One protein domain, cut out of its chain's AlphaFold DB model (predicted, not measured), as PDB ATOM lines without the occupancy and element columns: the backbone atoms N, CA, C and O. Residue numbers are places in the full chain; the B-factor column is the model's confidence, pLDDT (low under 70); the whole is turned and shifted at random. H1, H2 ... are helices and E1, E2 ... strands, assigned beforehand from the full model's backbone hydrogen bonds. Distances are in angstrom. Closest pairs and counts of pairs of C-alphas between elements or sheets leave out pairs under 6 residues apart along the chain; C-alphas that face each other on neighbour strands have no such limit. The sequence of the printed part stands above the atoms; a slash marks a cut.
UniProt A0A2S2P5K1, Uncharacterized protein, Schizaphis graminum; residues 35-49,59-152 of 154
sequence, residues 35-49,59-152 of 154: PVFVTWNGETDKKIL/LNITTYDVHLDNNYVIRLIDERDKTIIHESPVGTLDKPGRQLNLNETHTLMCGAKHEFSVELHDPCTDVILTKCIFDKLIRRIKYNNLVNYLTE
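What this domain is: This is residues 35 to 49 and 59 to 152 of the 154 residues of an uncharacterized protein of Schizaphis graminum (UniProt A0A2S2P5K1). A twisted, curled sheet of four strands has the long helix H3 lying across one face, with the shorter H2 beside H3 over the same face. H4 turns off at the far end of H3, H1 only grazes the sheet near E1, and residues 118 to 124 stick out from the body. The 109 printed residues include four named helices and four named strands, in the order E1 H1 E2 E3 E4 H2 H3 H4. The sheet is mixed, in the order E1 E2 E3 E4, and the class is mixed, helices and strands. The whole is compact, with a radius of gyration of the C-alphas of 14.0 A and spans of 38 by 32 by 27 A.

How they stand to each other: E2, residues 59 to 65, E3, residues 71 to 78, and E4, residues 84 to 92, form a meander, each strand the antiparallel neighbour of the one before. In the hairpin of E2 and E3, N 60 and O 77 are 2.8 A apart, within hydrogen-bond range. In the hairpin of E3 and E4, N 74 and O 88 are 2.9 A apart. E1, residues 36 to 40, is an edge strand parallel to E2, with N 61 and O 39 2.8 A apart. H3, residues 123 to 141, is on the sheet at a height of 7.6 A, only just over E3 alone, and runs across the strands at 85 degrees to E3 on the local plane. The closest C-alphas of E1 and H3 are those of Trp 40 and Thr 130, 6.3 A apart. H2, residues 102 to 109, is on the same face, at a height over the sheet of 6.5 A. H2 and H3 touch, closest at the C-alphas of His 106 and Ile 133, 6.1 A apart, and run the same way at a shallow tilt of 33 degrees, only just short of steep. With H2, H3 and H4, residues 143 to 151, on one face of the sheet, there are two layers. H3 and H4 are close but not clearly touching, with the C-alphas of Ile 138 and Leu 146 closest at 7.7 A, and about perpendicular at 82 degrees. H1, residues 43 to 49, only grazes the sheet and is apart from H2, H3 and H4. In H1, H2, H3 and H4 every O i to N i+4 pair is within hydrogen-bond range.

Where its parts are: E1 begins at C-alpha 36, (221.686, 239.879, 201.498), and is 13.6 A long. E2 measures 19.8 A, E3 22.9 A and E4 21.2 A. H3 measures 26.3 A and begins at C-alpha 123, (211.146, 225.492, 205.691). H4 ends at C-alpha 151, (225.255, 250.428, 197.247).

The domain as a whole: The C-alphas of Glu 119 and Glu 152, 41.7 A apart, are the two farthest apart. Residues 50 to 58 are not printed, and C-alphas 49 and 59 are 12.4 A apart across the cut. The link from H2 to H3 is long, and residues 111 to 121 in it have pLDDT under 70.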
ATOM      1  N   PRO A  35     226.439 239.871 202.345       88.38
ATOM      2  CA  PRO A  35     225.332 238.972 202.117       88.38
ATOM      3  C   PRO A  35     223.993 239.664 202.332       88.38
ATOM      4  O   PRO A  35     223.781 240.361 203.323       88.38
ATOM      5  N   VAL A  36     223.063 239.395 201.419       89.81
ATOM      6  CA  VAL A  36     221.686 239.879 201.498       89.81
ATOM      7  C   VAL A  36     220.771 238.701 201.809       89.81
ATOM      8  O   VAL A  36     220.643 237.777 201.003       89.81
ATOM      9  N   PHE A  37     220.118 238.739 202.966       92.06
ATOM     10  CA  PHE A  37     219.050 237.808 203.316       92.06
ATOM     11  C   PHE A  37     217.701 238.418 202.964       92.06
ATOM     12  O   PHE A  37     217.453 239.594 203.223       92.06
ATOM     13  N   VAL A  38     216.820 237.603 202.392       94.19
ATOM     14  CA  VAL A  38     215.453 238.000 202.057       94.19
ATOM     15  C   VAL A  38     214.493 237.110 202.831       94.19
ATOM     16  O   VAL A  38     214.558 235.889 202.707       94.19
ATOM     17  N   THR A  39     213.605 237.712 203.616       94.56
ATOM     18  CA  THR A  39     212.662 236.989 204.481       94.56
ATOM     19  C   THR A  39     211.216 237.331 204.162       94.56
ATOM     20  O   THR A  39     210.922 238.418 203.668       94.56
ATOM     21  N   TRP A  40     210.299 236.427 204.499       93.12
ATOM     22  CA  TRP A  40     208.860 236.670 204.469       93.12
ATOM     23  C   TRP A  40     208.337 236.877 205.891       93.12
ATOM     24  O   TRP A  40     208.358 235.939 206.682       93.12
ATOM     25  N   ASN A  41     207.860 238.081 206.226       89.25
ATOM     26  CA  ASN A  41     207.447 238.429 207.597       89.25
ATOM     27  C   ASN A  41     208.484 237.989 208.662       89.25
ATOM     28  O   ASN A  41     208.140 237.413 209.694       89.25
ATOM     29  N   GLY A  42     209.765 238.250 208.393       83.50
ATOM     30  CA  GLY A  42     210.904 237.575 209.023       83.50
ATOM     31  C   GLY A  42     211.310 238.052 210.416       83.50
ATOM     32  O   GLY A  42     212.502 238.141 210.708       83.50
ATOM     33  N   GLU A  43     210.368 238.389 211.300       84.19
ATOM     34  CA  GLU A  43     210.721 238.823 212.661       84.19
ATOM     35  C   GLU A  43     211.463 237.718 213.437       84.19
ATOM     36  O   GLU A  43     212.417 237.983 214.175       84.19
ATOM     37  N   THR A  44     211.048 236.465 213.251       85.06
ATOM     38  CA  THR A  44     211.704 235.298 213.855       85.06
ATOM     39  C   THR A  44     213.057 235.027 213.202       85.06
ATOM     40  O   THR A  44     214.044 234.828 213.911       85.06
ATOM     41  N   ASP A  45     213.137 235.096 211.875       85.19
ATOM     42  CA  ASP A  45     214.368 234.919 211.099       85.19
ATOM     43  C   ASP A  45     215.440 235.933 211.507       85.19
ATOM     44  O   ASP A  45     216.583 235.560 211.766       85.19
ATOM     45  N   LYS A  46     215.057 237.201 211.703       86.62
ATOM     46  CA  LYS A  46     215.944 238.252 212.222       86.62
ATOM     47  C   LYS A  46     216.544 237.878 213.577       86.62
ATOM     48  O   LYS A  46     217.735 238.076 213.810       86.62
ATOM     49  N   LYS A  47     215.745 237.299 214.483       86.88
ATOM     50  CA  LYS A  47     216.231 236.839 215.798       86.88
ATOM     51  C   LYS A  47     217.229 235.687 215.659       86.88
ATOM     52  O   LYS A  47     218.170 235.622 216.447       86.88
ATOM     53  N   ILE A  48     217.044 234.799 214.683       84.56
ATOM     54  CA  ILE A  48     217.975 233.697 214.397       84.56
ATOM     55  C   ILE A  48     219.281 234.246 213.815       84.56
ATOM     56  O   ILE A  48     220.347 233.949 214.349       84.56
ATOM     57  N   LEU A  49     219.209 235.103 212.793       85.06
ATOM     58  CA  LEU A  49     220.383 235.705 212.154       85.06
ATOM     59  C   LEU A  49     221.218 236.537 213.139       85.06
ATOM     60  O   LEU A  49     222.443 236.435 213.146       85.06
ATOM     61  N   LEU A  59     216.461 242.136 203.974       95.38
ATOM     62  CA  LEU A  59     215.295 242.629 203.270       95.38
ATOM     63  C   LEU A  59     214.088 241.801 203.684       95.38
ATOM     64  O   LEU A  59     214.101 240.574 203.599       95.38
ATOM     65  N   ASN A  60     213.024 242.467 204.104       96.38
ATOM     66  CA  ASN A  60     211.792 241.807 204.487       96.38
ATOM     67  C   ASN A  60     210.700 242.068 203.453       96.38
ATOM     68  O   ASN A  60     210.405 243.209 203.095       96.38
ATOM     69  N   ILE A  61     210.078 240.989 202.998       96.31
ATOM     70  CA  ILE A  61     208.887 241.016 202.167       96.31
ATOM     71  C   ILE A  61     207.682 240.860 203.085       96.31
ATOM     72  O   ILE A  61     207.609 239.937 203.898       96.31
ATOM     73  N   THR A  62     206.718 241.757 202.939       95.00
ATOM     74  CA  THR A  62     205.444 241.671 203.651       95.00
ATOM     75  C   THR A  62     204.302 242.084 202.743       95.00
ATOM     76  O   THR A  62     204.500 242.773 201.741       95.00
ATOM     77  N   THR A  63     203.093 241.667 203.096       94.75
ATOM     78  CA  THR A  63     201.871 242.125 202.441       94.75
ATOM     79  C   THR A  63     200.961 242.784 203.441       94.75
ATOM     80  O   THR A  63     200.938 242.418 204.619       94.75
ATOM     81  N   TYR A  64     200.204 243.764 202.963       92.81
ATOM     82  CA  TYR A  64     199.230 244.428 203.798       92.81
ATOM     83  C   TYR A  64     198.044 244.954 202.997       92.81
ATOM     84  O   TYR A  64     198.216 245.460 201.891       92.81
ATOM     85  N   ASP A  65     196.857 244.867 203.583       91.06
ATOM     86  CA  ASP A  65     195.682 245.617 203.166       91.06
ATOM     87  C   ASP A  65     195.702 246.988 203.859       91.06
ATOM     88  O   ASP A  65     195.488 247.133 205.077       91.06
ATOM     89  N   VAL A  66     196.013 248.008 203.062       81.38
ATOM     90  CA  VAL A  66     196.128 249.394 203.521       81.38
ATOM     91  C   VAL A  66     194.749 249.998 203.787       81.38
ATOM     92  O   VAL A  66     194.605 250.737 204.764       81.38
ATOM     93  N   HIS A  67     193.746 249.658 202.976       84.69
ATOM     94  CA  HIS A  67     192.458 250.351 202.912       84.69
ATOM     95  C   HIS A  67     191.293 249.583 203.546       84.69
ATOM     96  O   HIS A  67     190.209 250.148 203.664       84.69
ATOM     97  N   LEU A  68     191.529 248.361 204.035       84.06
ATOM     98  CA  LEU A  68     190.506 247.466 204.594       84.06
ATOM     99  C   LEU A  68     189.415 247.116 203.573       84.06
ATOM    100  O   LEU A  68     188.246 246.958 203.923       84.06
ATOM    101  N   ASP A  69     189.801 247.031 202.306       88.75
ATOM    102  CA  ASP A  69     188.931 246.758 201.164       88.75
ATOM    103  C   ASP A  69     189.318 245.456 200.446       88.75
ATOM    104  O   ASP A  69     188.883 245.207 199.319       88.75
ATOM    105  N   ASN A  70     190.127 244.617 201.103       88.38
ATOM    106  CA  ASN A  70     190.704 243.392 200.571       88.38
ATOM    107  C   ASN A  70     191.636 243.612 199.366       88.38
ATOM    108  O   ASN A  70     191.955 242.639 198.678       88.38
ATOM    109  N   ASN A  71     192.109 244.843 199.113       91.56
ATOM    110  CA  ASN A  71     193.180 245.119 198.154       91.56
ATOM    111  C   ASN A  71     194.541 245.085 198.852       91.56
ATOM    112  O   ASN A  71     194.905 245.961 199.639       91.56
ATOM    113  N   TYR A  72     195.344 244.081 198.511       94.06
ATOM    114  CA  TYR A  72     196.640 243.874 199.138       94.06
ATOM    115  C   TYR A  72     197.764 244.479 198.303       94.06
ATOM    116  O   TYR A  72     197.855 244.275 197.087       94.06
ATOM    117  N   VAL A  73     198.677 245.162 198.988       95.12
ATOM    118  CA  VAL A  73     199.976 245.565 198.444       95.12
ATOM    119  C   VAL A  73     201.074 244.670 199.001       95.12
ATOM    120  O   VAL A  73     200.969 244.154 200.115       95.12
ATOM    121  N   ILE A  74     202.142 244.494 198.228       95.75
ATOM    122  CA  ILE A  74     203.385 243.868 198.674       95.75
ATOM    123  C   ILE A  74     204.454 244.933 198.833       95.75
ATOM    124  O   ILE A  74     204.603 245.804 197.973       95.75
ATOM    125  N   ARG A  75     205.202 244.839 199.929       95.69
ATOM    126  CA  ARG A  75     206.298 245.738 200.271       95.69
ATOM    127  C   ARG A  75     207.601 244.967 200.347       95.69
ATOM    128  O   ARG A  75     207.637 243.882 200.923       95.69
ATOM    129  N   LEU A  76     208.653 245.563 199.802       96.19
ATOM    130  CA  LEU A  76     210.035 245.193 200.079       96.19
ATOM    131  C   LEU A  76     210.611 246.253 201.016       96.19
ATOM    132  O   LEU A  76     210.600 247.436 200.677       96.19
ATOM    133  N   ILE A  77     211.057 245.835 202.195       95.50
ATOM    134  CA  ILE A  77     211.477 246.717 203.286       95.50
ATOM    135  C   ILE A  77     212.929 246.415 203.635       95.50
ATOM    136  O   ILE A  77     213.293 245.249 203.776       95.50
ATOM    137  N   ASP A  78     213.737 247.453 203.806       93.94
ATOM    138  CA  ASP A  78     215.056 247.341 204.416       93.94
ATOM    139  C   ASP A  78     214.916 247.264 205.942       93.94
ATOM    140  O   ASP A  78     214.333 248.132 206.588       93.94
ATOM    141  N   GLU A  79     215.415 246.193 206.549       91.75
ATOM    142  CA  GLU A  79     215.288 245.972 207.989       91.75
ATOM    143  C   GLU A  79     216.301 246.749 208.840       91.75
ATOM    144  O   GLU A  79     216.184 246.714 210.075       91.75
ATOM    145  N   ARG A  80     217.268 247.431 208.208       87.38
ATOM    146  CA  ARG A  80     218.259 248.288 208.875       87.38
ATOM    147  C   ARG A  80     217.610 249.559 209.418       87.38
ATOM    148  O   ARG A  80     217.768 249.871 210.596       87.38
ATOM    149  N   ASP A  81     216.830 250.236 208.583       89.62
ATOM    150  CA  ASP A  81     216.220 251.545 208.854       89.62
ATOM    151  C   ASP A  81     214.685 251.551 208.726       89.62
ATOM    152  O   ASP A  81     214.042 252.557 209.022       89.62
ATOM    153  N   LYS A  82     214.086 250.413 208.347       91.38
ATOM    154  CA  LYS A  82     212.646 250.242 208.086       91.38
ATOM    155  C   LYS A  82     212.143 250.994 206.851       91.38
ATOM    156  O   LYS A  82     210.929 251.164 206.705       91.38
ATOM    157  N   THR A  83     213.031 251.382 205.939       93.56
ATOM    158  CA  THR A  83     212.656 252.048 204.690       93.56
ATOM    159  C   THR A  83     211.925 251.088 203.750       93.56
ATOM    160  O   THR A  83     212.341 249.949 203.529       93.56
ATOM    161  N   ILE A  84     210.810 251.544 203.170       94.44
ATOM    162  CA  ILE A  84     210.097 250.812 202.116       94.44
ATOM    163  C   ILE A  84     210.825 251.068 200.794       94.44
ATOM    164  O   ILE A  84     210.682 252.132 200.199       94.44
ATOM    165  N   ILE A  85     211.575 250.073 200.322       94.31
ATOM    166  CA  ILE A  85     212.295 250.111 199.039       94.31
ATOM    167  C   ILE A  85     211.301 250.140 197.877       94.31
ATOM    168  O   ILE A  85     211.503 250.810 196.866       94.31
ATOM    169  N   HIS A  86     210.223 249.366 197.998       94.38
ATOM    170  CA  HIS A  86     209.204 249.277 196.964       94.38
ATOM    171  C   HIS A  86     207.859 248.848 197.532       94.38
ATOM    172  O   HIS A  86     207.793 248.008 198.430       94.38
ATOM    173  N   GLU A  87     206.791 249.358 196.925       94.56
ATOM    174  CA  GLU A  87     205.417 248.929 197.151       94.56
ATOM    175  C   GLU A  87     204.719 248.745 195.798       94.56
ATOM    176  O   GLU A  87     204.848 249.584 194.905       94.56
ATOM    177  N   SER A  88     203.984 247.644 195.628       93.75
ATOM    178  CA  SER A  88     203.117 247.464 194.459       93.75
ATOM    179  C   SER A  88     201.872 246.636 194.777       93.75
ATOM    180  O   SER A  88     201.893 245.837 195.717       93.75
ATOM    181  N   PRO A  89     200.791 246.768 193.988       92.81
ATOM    182  CA  PRO A  89     199.610 245.926 194.143       92.81
ATOM    183  C   PRO A  89     199.917 244.438 193.915       92.81
ATOM    184  O   PRO A  89     200.641 244.064 192.981       92.81
ATOM    185  N   VAL A  90     199.336 243.580 194.750       91.81
ATOM    186  CA  VAL A  90     199.322 242.118 194.570       91.81
ATOM    187  C   VAL A  90     198.022 241.684 193.917       91.81
ATOM    188  O   VAL A  90     198.053 240.941 192.939       91.81
ATOM    189  N   GLY A  91     196.900 242.167 194.449       90.00
ATOM    190  CA  GLY A  91     195.559 241.802 194.017       90.00
ATOM    191  C   GLY A  91     194.586 241.734 195.188       90.00
ATOM    192  O   GLY A  91     194.896 242.162 196.302       90.00
ATOM    193  N   THR A  92     193.413 241.173 194.914       90.81
ATOM    194  CA  THR A  92     192.320 241.035 195.876       90.81
ATOM    195  C   THR A  92     192.191 239.616 196.395       90.81
ATOM    196  O   THR A  92     192.241 238.669 195.609       90.81
ATOM    197  N   LEU A  93     191.926 239.468 197.692       90.06
ATOM    198  CA  LEU A  93     191.513 238.194 198.278       90.06
ATOM    199  C   LEU A  93     190.509 238.443 199.399       90.06
ATOM    200  O   LEU A  93     190.835 239.109 200.376       90.06
ATOM    201  N   ASP A  94     189.302 237.903 199.264       89.75
ATOM    202  CA  ASP A  94     188.291 238.029 200.310       89.75
ATOM    203  C   ASP A  94     188.648 237.140 201.501       89.75
ATOM    204  O   ASP A  94     188.550 235.911 201.431       89.75
ATOM    205  N   LYS A  95     189.132 237.759 202.578       86.44
ATOM    206  CA  LYS A  95     189.466 237.058 203.813       86.44
ATOM    207  C   LYS A  95     189.436 237.991 205.021       86.44
ATOM    208  O   LYS A  95     189.691 239.185 204.891       86.44
ATOM    209  N   PRO A  96     189.228 237.446 206.229       79.00
ATOM    210  CA  PRO A  96     189.453 238.206 207.445       79.00
ATOM    211  C   PRO A  96     190.956 238.440 207.666       79.00
ATOM    212  O   PRO A  96     191.765 237.510 207.627       79.00
ATOM    213  N   GLY A  97     191.321 239.684 207.966       84.31
ATOM    214  CA  GLY A  97     192.680 240.075 208.336       84.31
ATOM    215  C   GLY A  97     193.346 240.980 207.308       84.31
ATOM    216  O   GLY A  97     192.837 241.198 206.221       84.31
ATOM    217  N   ARG A  98     194.497 241.542 207.687       88.94
ATOM    218  CA  ARG A  98     195.185 242.563 206.882       88.94
ATOM    219  C   ARG A  98     196.429 242.057 206.172       88.94
ATOM    220  O   ARG A  98     197.032 242.820 205.442       88.94
ATOM    221  N   GLN A  99     196.847 240.813 206.386       91.50
ATOM    222  CA  GLN A  99     198.072 240.261 205.802       91.50
ATOM    223  C   GLN A  99     197.757 238.993 205.034       91.50
ATOM    224  O   GLN A  99     197.022 238.143 205.536       91.50
ATOM    225  N   LEU A 100     198.363 238.830 203.863       90.56
ATOM    226  CA  LEU A 100     198.369 237.549 203.173       90.56
ATOM    227  C   LEU A 100     199.436 236.648 203.794       90.56
ATOM    228  O   LEU A 100     200.469 237.116 204.274       90.56
ATOM    229  N   ASN A 101     199.196 235.341 203.783       90.56
ATOM    230  CA  ASN A 101     200.248 234.370 204.047       90.56
ATOM    231  C   ASN A 101     201.110 234.157 202.785       90.56
ATOM    232  O   ASN A 101     200.814 234.674 201.700       90.56
ATOM    233  N   LEU A 102     202.203 233.408 202.939       90.00
ATOM    234  CA  LEU A 102     203.174 233.185 201.869       90.00
ATOM    235  C   LEU A 102     202.538 232.503 200.648       90.00
ATOM    236  O   LEU A 102     202.757 232.926 199.514       90.00
ATOM    237  N   ASN A 103     201.697 231.492 200.880       88.19
ATOM    238  CA  ASN A 103     201.045 230.732 199.818       88.19
ATOM    239  C   ASN A 103     199.962 231.545 199.085       88.19
ATOM    240  O   ASN A 103     199.878 231.507 197.859       88.19
ATOM    241  N   GLU A 104     199.153 232.316 199.813       90.69
ATOM    242  CA  GLU A 104     198.159 233.234 199.241       90.69
ATOM    243  C   GLU A 104     198.838 234.274 198.346       90.69
ATOM    244  O   GLU A 104     198.442 234.471 197.198       90.69
ATOM    245  N   THR A 105     199.914 234.887 198.841       91.75
ATOM    246  CA  THR A 105     200.684 235.878 198.079       91.75
ATOM    247  C   THR A 105     201.310 235.257 196.845       91.75
ATOM    248  O   THR A 105     201.215 235.813 195.750       91.75
ATOM    249  N   HIS A 106     201.918 234.081 197.002       90.62
ATOM    250  CA  HIS A 106     202.478 233.340 195.888       90.62
ATOM    251  C   HIS A 106     201.409 233.045 194.833       90.62
ATOM    252  O   HIS A 106     201.646 233.293 193.658       90.62
ATOM    253  N   THR A 107     200.227 232.582 195.239       88.44
ATOM    254  CA  THR A 107     199.119 232.264 194.327       88.44
ATOM    255  C   THR A 107     198.662 233.489 193.534       88.44
ATOM    256  O   THR A 107     198.425 233.390 192.332       88.44
ATOM    257  N   LEU A 108     198.588 234.662 194.174       90.00
ATOM    258  CA  LEU A 108     198.207 235.909 193.502       90.00
ATOM    259  C   LEU A 108     199.308 236.453 192.574       90.00
ATOM    260  O   LEU A 108     199.011 237.031 191.530       90.00
ATOM    261  N   MET A 109     200.586 236.277 192.923       89.06
ATOM    262  CA  MET A 109     201.714 236.813 192.145       89.06
ATOM    263  C   MET A 109     202.256 235.856 191.077       89.06
ATOM    264  O   MET A 109     202.874 236.285 190.095       89.06
ATOM    265  N   CYS A 110     202.077 234.558 191.281       83.00
ATOM    266  CA  CYS A 110     202.613 233.492 190.461       83.00
ATOM    267  C   CYS A 110     201.485 232.516 190.117       83.00
ATOM    268  O   CYS A 110     201.157 231.619 190.883       83.00
ATOM    269  N   GLY A 111     200.919 232.659 188.917       68.12
ATOM    270  CA  GLY A 111     199.891 231.743 188.409       68.12
ATOM    271  C   GLY A 111     200.397 230.333 188.068       68.12
ATOM    272  O   GLY A 111     199.639 229.532 187.527       68.12
ATOM    273  N   ALA A 112     201.672 230.024 188.333       68.94
ATOM    274  CA  ALA A 112     202.213 228.685 188.154       68.94
ATOM    275  C   ALA A 112     201.893 227.826 189.383       68.94
ATOM    276  O   ALA A 112     202.167 228.218 190.518       68.94
ATOM    277  N   LYS A 113     201.362 226.623 189.148       61.22
ATOM    278  CA  LYS A 113     201.307 225.593 190.183       61.22
ATOM    279  C   LYS A 113     202.712 225.044 190.361       61.22
ATOM    280  O   LYS A 113     203.218 224.346 189.489       61.22
ATOM    281  N   HIS A 114     203.339 225.366 191.475       65.19
ATOM    282  CA  HIS A 114     204.461 224.572 191.935       65.19
ATOM    283  C   HIS A 114     203.874 223.334 192.619       65.19
ATOM    284  O   HIS A 114     203.131 223.459 193.594       65.19
ATOM    285  N   GLU A 115     204.129 222.150 192.058       54.81
ATOM    286  CA  GLU A 115     203.800 220.877 192.702       54.81
ATOM    287  C   GLU A 115     204.721 220.697 193.905       54.81
ATOM    288  O   GLU A 115     205.789 220.098 193.826       54.81
ATOM    289  N   PHE A 116     204.325 221.273 195.030       58.88
ATOM    290  CA  PHE A 116     204.911 220.911 196.302       58.88
ATOM    291  C   PHE A 116     204.142 219.698 196.819       58.88
ATOM    292  O   PHE A 116     202.912 219.712 196.911       58.88
ATOM    293  N   SER A 117     204.849 218.627 197.153       44.47
ATOM    294  CA  SER A 117     204.325 217.577 198.020       44.47
ATOM    295  C   SER A 117     204.212 218.170 199.430       44.47
ATOM    296  O   SER A 117     205.144 218.073 200.222       44.47
ATOM    297  N   VAL A 118     203.133 218.910 199.694       47.25
ATOM    298  CA  VAL A 118     202.991 219.738 200.901       47.25
ATOM    299  C   VAL A 118     202.616 218.871 202.100       47.25
ATOM    300  O   VAL A 118     201.445 218.557 202.309       47.25
ATOM    301  N   GLU A 119     203.592 218.576 202.953       48.12
ATOM    302  CA  GLU A 119     203.336 218.775 204.376       48.12
ATOM    303  C   GLU A 119     203.414 220.285 204.640       48.12
ATOM    304  O   GLU A 119     204.379 220.955 204.271       48.12
ATOM    305  N   LEU A 120     202.351 220.847 205.219       50.22
ATOM    306  CA  LEU A 120     202.352 222.227 205.697       50.22
ATOM    307  C   LEU A 120     203.521 222.396 206.687       50.22
ATOM    308  O   LEU A 120     203.708 221.530 207.540       50.22
ATOM    309  N   HIS A 121     204.240 223.525 206.612       62.53
ATOM    310  CA  HIS A 121     205.362 223.911 207.493       62.53
ATOM    311  C   HIS A 121     206.756 223.336 207.168       62.53
ATOM    312  O   HIS A 121     207.584 223.215 208.071       62.53
ATOM    313  N   ASP A 122     207.050 223.020 205.906       77.44
ATOM    314  CA  ASP A 122     208.419 222.726 205.465       77.44
ATOM    315  C   ASP A 122     209.220 224.022 205.177       77.44
ATOM    316  O   ASP A 122     208.885 224.748 204.232       77.44
ATOM    317  N   PRO A 123     210.312 224.310 205.920       78.56
ATOM    318  CA  PRO A 123     211.146 225.492 205.691       78.56
ATOM    319  C   PRO A 123     211.735 225.566 204.276       78.56
ATOM    320  O   PRO A 123     211.946 226.659 203.752       78.56
ATOM    321  N   CYS A 124     211.994 224.421 203.630       82.25
ATOM    322  CA  CYS A 124     212.508 224.403 202.260       82.25
ATOM    323  C   CYS A 124     211.468 224.955 201.278       82.25
ATOM    324  O   CYS A 124     211.794 225.787 200.426       82.25
ATOM    325  N   THR A 125     210.210 224.541 201.422       83.06
ATOM    326  CA  THR A 125     209.088 225.068 200.641       83.06
ATOM    327  C   THR A 125     208.918 226.574 200.857       83.06
ATOM    328  O   THR A 125     208.786 227.315 199.879       83.06
ATOM    329  N   ASP A 126     209.022 227.054 202.099       85.62
ATOM    330  CA  ASP A 126     208.930 228.488 202.405       85.62
ATOM    331  C   ASP A 126     210.046 229.301 201.725       85.62
ATOM    332  O   ASP A 126     209.791 230.370 201.157       85.62
ATOM    333  N   VAL A 127     211.278 228.778 201.691       88.19
ATOM    334  CA  VAL A 127     212.399 229.402 200.967       88.19
ATOM    335  C   VAL A 127     212.125 229.462 199.462       88.19
ATOM    336  O   VAL A 127     212.348 230.502 198.834       88.19
ATOM    337  N   ILE A 128     211.606 228.384 198.864       88.94
ATOM    338  CA  ILE A 128     211.299 228.339 197.424       88.94
ATOM    339  C   ILE A 128     210.205 229.355 197.066       88.94
ATOM    340  O   ILE A 128     210.350 230.113 196.101       88.94
ATOM    341  N   LEU A 129     209.128 229.401 197.852       90.06
ATOM    342  CA  LEU A 129     208.020 230.335 197.656       90.06
ATOM    343  C   LEU A 129     208.474 231.790 197.812       90.06
ATOM    344  O   LEU A 129     208.175 232.624 196.951       90.06
ATOM    345  N   THR A 130     209.251 232.081 198.860       92.88
ATOM    346  CA  THR A 130     209.806 233.418 199.118       92.88
ATOM    347  C   THR A 130     210.701 233.864 197.968       92.88
ATOM    348  O   THR A 130     210.541 234.975 197.460       92.88
ATOM    349  N   LYS A 131     211.579 232.981 197.477       92.88
ATOM    350  CA  LYS A 131     212.420 233.259 196.307       92.88
ATOM    351  C   LYS A 131     211.580 233.565 195.067       92.88
ATOM    352  O   LYS A 131     211.883 234.512 194.347       92.88
ATOM    353  N   CYS A 132     210.528 232.789 194.802       91.75
ATOM    354  CA  CYS A 132     209.671 233.031 193.642       91.75
ATOM    355  C   CYS A 132     208.995 234.409 193.713       91.75
ATOM    356  O   CYS A 132     209.020 235.164 192.737       91.75
ATOM    357  N   ILE A 133     208.437 234.759 194.876       93.75
ATOM    358  CA  ILE A 133     207.832 236.074 195.120       93.75
ATOM    359  C   ILE A 133     208.870 237.183 194.932       93.75
ATOM    360  O   ILE A 133     208.600 238.150 194.217       93.75
ATOM    361  N   PHE A 134     210.064 237.023 195.507       94.62
ATOM    362  CA  PHE A 134     211.161 237.974 195.360       94.62
ATOM    363  C   PHE A 134     211.543 238.173 193.890       94.62
ATOM    364  O   PHE A 134     211.558 239.304 193.417       94.62
ATOM    365  N   ASP A 135     211.739 237.099 193.122       93.12
ATOM    366  CA  ASP A 135     212.075 237.182 191.696       93.12
ATOM    367  C   ASP A 135     211.007 237.955 190.897       93.12
ATOM    368  O   ASP A 135     211.330 238.727 189.988       93.12
ATOM    369  N   LYS A 136     209.718 237.781 191.227       92.19
ATOM    370  CA  LYS A 136     208.622 238.550 190.612       92.19
ATOM    371  C   LYS A 136     208.670 240.024 191.009       92.19
ATOM    372  O   LYS A 136     208.507 240.880 190.140       92.19
ATOM    373  N   LEU A 137     208.912 240.316 192.285       93.00
ATOM    374  CA  LEU A 137     209.089 241.670 192.814       93.00
ATOM    375  C   LEU A 137     210.256 242.390 192.129       93.00
ATOM    376  O   LEU A 137     210.087 243.490 191.612       93.00
ATOM    377  N   ILE A 138     211.416 241.741 192.032       92.62
ATOM    378  CA  ILE A 138     212.619 242.313 191.420       92.62
ATOM    379  C   ILE A 138     212.437 242.578 189.931       92.62
ATOM    380  O   ILE A 138     212.953 243.569 189.422       92.62
ATOM    381  N   ARG A 139     211.651 241.769 189.216       91.62
ATOM    382  CA  ARG A 139     211.292 242.085 187.824       91.62
ATOM    383  C   ARG A 139     210.463 243.365 187.708       91.62
ATOM    384  O   ARG A 139     210.621 244.076 186.721       91.62
ATOM    385  N   ARG A 140     209.609 243.667 188.696       91.00
ATOM    386  CA  ARG A 140     208.844 244.927 188.752       91.00
ATOM    387  C   ARG A 140     209.744 246.112 189.120       91.00
ATOM    388  O   ARG A 140     209.662 247.150 188.476       91.00
ATOM    389  N   ILE A 141     210.631 245.930 190.100       91.44
ATOM    390  CA  ILE A 141     211.566 246.962 190.585       91.44
ATOM    391  C   ILE A 141     212.680 247.255 189.571       91.44
ATOM    392  O   ILE A 141     213.125 248.393 189.473       91.44
ATOM    393  N   LYS A 142     213.073 246.248 188.779       91.06
ATOM    394  CA  LYS A 142     214.330 246.121 188.020       91.06
ATOM    395  C   LYS A 142     215.534 245.920 188.943       91.06
ATOM    396  O   LYS A 142     215.773 246.708 189.850       91.06
ATOM    397  N   TYR A 143     216.337 244.896 188.654       88.19
ATOM    398  CA  TYR A 143     217.482 244.500 189.485       88.19
ATOM    399  C   TYR A 143     218.455 245.653 189.781       88.19
ATOM    400  O   TYR A 143     218.824 245.850 190.933       88.19
ATOM    401  N   ASN A 144     218.791 246.469 188.777       88.88
ATOM    402  CA  ASN A 144     219.724 247.589 188.947       88.88
ATOM    403  C   ASN A 144     219.239 248.631 189.964       88.88
ATOM    404  O   ASN A 144     220.057 249.210 190.660       88.88
ATOM    405  N   ASN A 145     217.925 248.846 190.085       89.62
ATOM    406  CA  ASN A 145     217.392 249.801 191.055       89.62
ATOM    407  C   ASN A 145     217.594 249.301 192.491       89.62
ATOM    408  O   ASN A 145     217.907 250.095 193.371       89.62
ATOM    409  N   LEU A 146     217.455 247.988 192.719       89.19
ATOM    410  CA  LEU A 146     217.767 247.399 194.020       89.19
ATOM    411  C   LEU A 146     219.268 247.488 194.315       89.19
ATOM    412  O   LEU A 146     219.638 247.838 195.427       89.19
ATOM    413  N   VAL A 147     220.120 247.174 193.334       88.00
ATOM    414  CA  VAL A 147     221.578 247.263 193.510       88.00
ATOM    415  C   VAL A 147     221.978 248.684 193.882       88.00
ATOM    416  O   VAL A 147     222.632 248.853 194.902       88.00
ATOM    417  N   ASN A 148     221.516 249.686 193.130       89.25
ATOM    418  CA  ASN A 148     221.808 251.089 193.416       89.25
ATOM    419  C   ASN A 148     221.390 251.466 194.840       89.25
ATOM    420  O   ASN A 148     222.219 251.971 195.583       89.25
ATOM    421  N   TYR A 149     220.164 251.123 195.256       89.19
ATOM    422  CA  TYR A 149     219.692 251.378 196.623       89.19
ATOM    423  C   TYR A 149     220.598 250.754 197.698       89.19
ATOM    424  O   TYR A 149     220.834 251.356 198.739       89.19
ATOM    425  N   LEU A 150     221.098 249.539 197.464       86.62
ATOM    426  CA  LEU A 150     221.943 248.830 198.427       86.62
ATOM    427  C   LEU A 150     223.385 249.347 198.465       86.62
ATOM    428  O   LEU A 150     224.054 249.159 199.477       86.62
ATOM    429  N   THR A 151     223.868 249.951 197.378       83.62
ATOM    430  CA  THR A 151     225.255 250.428 197.247       83.62
ATOM    431  C   THR A 151     225.424 251.931 197.420       83.62
ATOM    432  O   THR A 151     226.547 252.390 197.608       83.62
ATOM    433  N   GLU A 152     224.349 252.709 197.299       71.62
ATOM    434  CA  GLU A 152     224.366 254.140 197.583       71.62
ATOM    435  C   GLU A 152     224.506 254.321 199.102       71.62
ATOM    436  O   GLU A 152     223.554 254.154 199.863       71.62
TER     437      GLU A 152